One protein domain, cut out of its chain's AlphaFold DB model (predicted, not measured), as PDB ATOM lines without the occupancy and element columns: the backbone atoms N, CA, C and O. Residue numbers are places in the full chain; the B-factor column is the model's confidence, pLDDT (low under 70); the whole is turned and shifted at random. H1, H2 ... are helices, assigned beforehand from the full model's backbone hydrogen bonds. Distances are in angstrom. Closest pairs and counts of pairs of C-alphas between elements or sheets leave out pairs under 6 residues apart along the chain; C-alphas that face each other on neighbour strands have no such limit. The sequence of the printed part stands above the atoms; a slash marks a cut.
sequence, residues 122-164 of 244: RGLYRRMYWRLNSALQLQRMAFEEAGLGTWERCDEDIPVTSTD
ATOM      1  N   ARG A 122     179.166 265.835 176.330       70.12
ATOM      2  CA  ARG A 122     178.398 264.983 175.396       70.12
ATOM      3  C   ARG A 122     179.255 263.886 174.751       70.12
ATOM      4  O   ARG A 122     178.753 262.804 174.465       70.12
ATOM      5  N   GLY A 123     180.546 264.150 174.533       69.69
ATOM      6  CA  GLY A 123     181.472 263.178 173.951       69.69
ATOM      7  C   GLY A 123     181.818 262.030 174.900       69.69
ATOM      8  O   GLY A 123     182.056 260.917 174.437       69.69
ATOM      9  N   LEU A 124     181.801 262.286 176.213       73.81
ATOM     10  CA  LEU A 124     182.144 261.297 177.235       73.81
ATOM     11  C   LEU A 124     181.075 260.198 177.335       73.81
ATOM     12  O   LEU A 124     181.411 259.021 177.291       73.81
ATOM     13  N   TYR A 125     179.794 260.583 177.372       78.25
ATOM     14  CA  TYR A 125     178.673 259.635 177.425       78.25
ATOM     15  C   TYR A 125     178.640 258.722 176.194       78.25
ATOM     16  O   TYR A 125     178.579 257.501 176.311       78.25
ATOM     17  N   ARG A 126     178.780 259.306 174.996       80.00
ATOM     18  CA  ARG A 126     178.819 258.533 173.747       80.00
ATOM     19  C   ARG A 126     180.041 257.615 173.677       80.00
ATOM     20  O   ARG A 126     179.942 256.543 173.093       80.00
ATOM     21  N   ARG A 127     181.179 258.013 174.257       76.75
ATOM     22  CA  ARG A 127     182.363 257.150 174.355       76.75
ATOM     23  C   ARG A 127     182.098 255.967 175.277       76.75
ATOM     24  O   ARG A 127     182.358 254.855 174.854       76.75
ATOM     25  N   MET A 128     181.540 256.191 176.465       79.56
ATOM     26  CA  MET A 128     181.185 255.102 177.383       79.56
ATOM     27  C   MET A 128     180.209 254.120 176.740       79.56
ATOM     28  O   MET A 128     180.435 252.921 176.808       79.56
ATOM     29  N   TYR A 129     179.203 254.618 176.021       84.31
ATOM     30  CA  TYR A 129     178.282 253.759 175.278       84.31
ATOM     31  C   TYR A 129     178.994 252.911 174.212       84.31
ATOM     32  O   TYR A 129     178.769 251.710 174.116       84.31
ATOM     33  N   TRP A 130     179.898 253.519 173.433       84.56
ATOM     34  CA  TRP A 130     180.709 252.788 172.452       84.56
ATOM     35  C   TRP A 130     181.610 251.731 173.092       84.56
ATOM     36  O   TRP A 130     181.757 250.655 172.524       84.56
ATOM     37  N   ARG A 131     182.183 252.024 174.265       82.81
ATOM     38  CA  ARG A 131     182.992 251.064 175.025       82.81
ATOM     39  C   ARG A 131     182.154 249.906 175.540       82.81
ATOM     40  O   ARG A 131     182.532 248.757 175.346       82.81
ATOM     41  N   LEU A 132     180.995 250.206 176.122       83.56
ATOM     42  CA  LEU A 132     180.076 249.210 176.669       83.56
ATOM     43  C   LEU A 132     179.545 248.259 175.586       83.56
ATOM     44  O   LEU A 132     179.303 247.090 175.858       83.56
ATOM     45  N   ASN A 133     179.420 248.750 174.350       86.06
ATOM     46  CA  ASN A 133     178.994 247.962 173.195       86.06
ATOM     47  C   ASN A 133     180.136 247.176 172.516       86.06
ATOM     48  O   ASN A 133     179.924 246.556 171.475       86.06
ATOM     49  N   SER A 134     181.363 247.224 173.046       85.94
ATOM     50  CA  SER A 134     182.449 246.376 172.549       85.94
ATOM     51  C   SER A 134     182.205 244.915 172.944       85.94
ATOM     52  O   SER A 134     181.675 244.629 174.018       85.94
ATOM     53  N   ALA A 135     182.597 243.971 172.082       88.75
ATOM     54  CA  ALA A 135     182.323 242.547 172.296       88.75
ATOM     55  C   ALA A 135     182.898 242.021 173.626       88.75
ATOM     56  O   ALA A 135     182.235 241.261 174.326       88.75
ATOM     57  N   LEU A 136     184.096 242.479 174.003       87.81
ATOM     58  CA  LEU A 136     184.746 242.091 175.257       87.81
ATOM     59  C   LEU A 136     184.010 242.637 176.487       87.81
ATOM     60  O   LEU A 136     183.903 241.942 177.494       87.81
ATOM     61  N   GLN A 137     183.462 243.853 176.407       89.12
ATOM     62  CA  GLN A 137     182.678 244.439 177.497       89.12
ATOM     63  C   GLN A 137     181.296 243.789 177.630       89.12
ATOM     64  O   GLN A 137     180.840 243.543 178.743       89.12
ATOM     65  N   LEU A 138     180.652 243.427 176.517       90.12
ATOM     66  CA  LEU A 138     179.415 242.636 176.529       90.12
ATOM     67  C   LEU A 138     179.626 241.261 177.170       90.12
ATOM     68  O   LEU A 138     178.843 240.846 178.021       90.12
ATOM     69  N   GLN A 139     180.711 240.581 176.801       88.19
ATOM     70  CA  GLN A 139     181.077 239.294 177.384       88.19
ATOM     71  C   GLN A 139     181.379 239.415 178.885       88.19
ATOM     72  O   GLN A 139     180.919 238.585 179.666       88.19
ATOM     73  N   ARG A 140     182.094 240.468 179.300       87.12
ATOM     74  CA  ARG A 140     182.326 240.787 180.715       87.12
ATOM     75  C   ARG A 140     181.015 240.932 181.482       87.12
ATOM     76  O   ARG A 140     180.854 240.271 182.497       87.12
ATOM     77  N   MET A 141     180.088 241.762 180.997       87.00
ATOM     78  CA  MET A 141     178.788 241.967 181.652       87.00
ATOM     79  C   MET A 141     178.004 240.654 181.765       87.00
ATOM     80  O   MET A 141     177.424 240.378 182.807       87.00
ATOM     81  N   ALA A 142     178.037 239.807 180.731       86.56
ATOM     82  CA  ALA A 142     177.394 238.494 180.775       86.56
ATOM     83  C   ALA A 142     178.005 237.567 181.842       86.56
ATOM     84  O   ALA A 142     177.278 236.850 182.525       86.56
ATOM     85  N   PHE A 143     179.331 237.582 182.011       84.19
ATOM     86  CA  PHE A 143     179.996 236.804 183.058       84.19
ATOM     87  C   PHE A 143     179.795 237.385 184.459       84.19
ATOM     88  O   PHE A 143     179.645 236.622 185.408       84.19
ATOM     89  N   GLU A 144     179.746 238.708 184.589       84.81
ATOM     90  CA  GLU A 144     179.468 239.397 185.851       84.81
ATOM     91  C   GLU A 144     178.057 239.063 186.364       84.81
ATOM     92  O   GLU A 144     177.909 238.686 187.525       84.81
ATOM     93  N   GLU A 145     177.046 239.065 185.485       83.50
ATOM     94  CA  GLU A 145     175.681 238.604 185.800       83.50
ATOM     95  C   GLU A 145     175.623 237.103 186.128       83.50
ATOM     96  O   GLU A 145     174.833 236.665 186.963       83.50
ATOM     97  N   ALA A 146     176.496 236.297 185.516       79.69
ATOM     98  CA  ALA A 146     176.638 234.879 185.836       79.69
ATOM     99  C   ALA A 146     177.396 234.613 187.155       79.69
ATOM    100  O   ALA A 146     177.541 233.451 187.542       79.69
ATOM    101  N   GLY A 147     177.899 235.652 187.835       75.75
ATOM    102  CA  GLY A 147     178.698 235.534 189.057       75.75
ATOM    103  C   GLY A 147     180.110 234.981 188.826       75.75
ATOM    104  O   GLY A 147     180.686 234.370 189.726       75.75
ATOM    105  N   LEU A 148     180.657 235.143 187.618       75.62
ATOM    106  CA  LEU A 148     181.952 234.612 187.195       75.62
ATOM    107  C   LEU A 148     183.002 235.723 187.025       75.62
ATOM    108  O   LEU A 148     182.834 236.653 186.234       75.62
ATOM    109  N   GLY A 149     184.138 235.532 187.700       73.69
ATOM    110  CA  GLY A 149     185.338 236.361 187.582       73.69
ATOM    111  C   GLY A 149     185.304 237.630 188.435       73.69
ATOM    112  O   GLY A 149     184.272 238.287 188.563       73.69
ATOM    113  N   THR A 150     186.455 237.990 189.004       80.31
ATOM    114  CA  THR A 150     186.648 239.306 189.632       80.31
ATOM    115  C   THR A 150     187.276 240.229 188.601       80.31
ATOM    116  O   THR A 150     188.343 239.931 188.068       80.31
ATOM    117  N   TRP A 151     186.606 241.331 188.275       81.94
ATOM    118  CA  TRP A 151     186.984 242.170 187.143       81.94
ATOM    119  C   TRP A 151     187.546 243.525 187.573       81.94
ATOM    120  O   TRP A 151     186.972 244.215 188.415       81.94
ATOM    121  N   GLU A 152     188.606 243.948 186.894       79.19
ATOM    122  CA  GLU A 152     189.250 245.252 187.024       79.19
ATOM    123  C   GLU A 152     189.265 246.000 185.679       79.19
ATOM    124  O   GLU A 152     189.072 245.418 184.608       79.19
ATOM    125  N   ARG A 153     189.494 247.322 185.728       78.44
ATOM    126  CA  ARG A 153     189.577 248.208 184.541       78.44
ATOM    127  C   ARG A 153     188.309 248.188 183.674       78.44
ATOM    128  O   ARG A 153     188.355 248.192 182.445       78.44
ATOM    129  N   CYS A 154     187.151 248.200 184.335       74.50
ATOM    130  CA  CYS A 154     185.822 248.144 183.715       74.50
ATOM    131  C   CYS A 154     185.514 249.337 182.787       74.50
ATOM    132  O   CYS A 154     184.565 249.290 182.012       74.50
ATOM    133  N   ASP A 155     186.288 250.420 182.871       73.31
ATOM    134  CA  ASP A 155     186.142 251.643 182.080       73.31
ATOM    135  C   ASP A 155     187.012 251.671 180.805       73.31
ATOM    136  O   ASP A 155     186.899 252.594 179.985       73.31
ATOM    137  N   GLU A 156     187.874 250.670 180.613       77.62
ATOM    138  CA  GLU A 156     188.778 250.548 179.468       77.62
ATOM    139  C   GLU A 156     188.201 249.700 178.324       77.62
ATOM    140  O   GLU A 156     187.151 249.082 178.446       77.62
ATOM    141  N   ASP A 157     188.854 249.697 177.157       76.88
ATOM    142  CA  ASP A 157     188.369 248.934 175.992       76.88
ATOM    143  C   ASP A 157     188.614 247.416 176.138       76.88
ATOM    144  O   ASP A 157     187.939 246.615 175.496       76.88
ATOM    145  N   ILE A 158     189.555 247.016 177.003       83.75
ATOM    146  CA  ILE A 158     189.919 245.620 177.265       83.75
ATOM    147  C   ILE A 158     189.772 245.367 178.775       83.75
ATOM    148  O   ILE A 158     190.609 245.852 179.538       83.75
ATOM    149  N   PRO A 159     188.724 244.649 179.221       82.81
ATOM    150  CA  PRO A 159     188.560 244.294 180.626       82.81
ATOM    151  C   PRO A 159     189.583 243.224 181.027       82.81
ATOM    152  O   PRO A 159     189.894 242.328 180.240       82.81
ATOM    153  N   VAL A 160     190.098 243.313 182.253       83.69
ATOM    154  CA  VAL A 160     191.109 242.386 182.784       83.69
ATOM    155  C   VAL A 160     190.576 241.770 184.077       83.69
ATOM    156  O   VAL A 160     189.862 242.433 184.828       83.69
ATOM    157  N   THR A 161     190.880 240.500 184.337       84.00
ATOM    158  CA  THR A 161     190.563 239.868 185.625       84.00
ATOM    159  C   THR A 161     191.566 240.316 186.686       84.00
ATOM    160  O   THR A 161     192.755 240.433 186.398       84.00
ATOM    161  N   SER A 162     191.104 240.556 187.917       79.75
ATOM    162  CA  SER A 162     191.965 240.935 189.051       79.75
ATOM    163  C   SER A 162     193.040 239.888 189.341       79.75
ATOM    164  O   SER A 162     194.147 240.219 189.760       79.75
ATOM    165  N   THR A 163     192.720 238.615 189.107       75.81
ATOM    166  CA  THR A 163     193.650 237.501 189.283       75.81
ATOM    167  C   THR A 163     194.101 236.985 187.922       75.81
ATOM    168  O   THR A 163     193.278 236.612 187.078       75.81
ATOM    169  N   ASP A 164     195.415 236.912 187.713       67.69
ATOM    170  CA  ASP A 164     195.994 236.255 186.543       67.69
ATOM    171  C   ASP A 164     195.669 234.752 186.578       67.69
ATOM    172  O   ASP A 164     196.018 234.039 187.521       67.69
TER     173      ASP A 164
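This is residues 122 to 164 of the 244 residues of an uncharacterized protein of Phialocephala subalpina (UniProt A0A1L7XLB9). Two short helices, H1 and H2, meet near their ends in a corner, and after H2 a long stretch without named elements folds back on itself as a loop, residues 146 to 164. The first part of H1, residues 122 to 127, sticks out free. The printed part has 43 residues, with two named helices, H1 then H2, and no named strand; its class is all helix. It is elongated, 33 by 18 by 13 A, and only just compact, close to loose, with a radius of gyration of the C-alphas of 10.9 A.

H1, residues 122 to 132, is 15.9 A long and begins with C-alpha 122 at (178.398, 264.983, 175.396). H2, residues 135 to 145, is 15.6 A long and ends with C-alpha 145 at (175.681, 238.604, 185.800).

H1 and H2 are close but not clearly touching; their closest C-alphas, of Leu 132 and Leu 138, are 6.6 A apart. Their lines are only just about perpendicular, at 73 degrees. Residues 151 to 152 pair with residues 160 to 161, antiparallel. Every O i to N i+4 pair is within hydrogen-bond range in H2, and 6 of 7 in H1.

The C-alphas farthest apart, of Arg 122 and Asp 164, are 35.5 A apart. The printed part has no cut, and the link from H1 to H2 is tight. Residues 123 and 164 have pLDDT under 70.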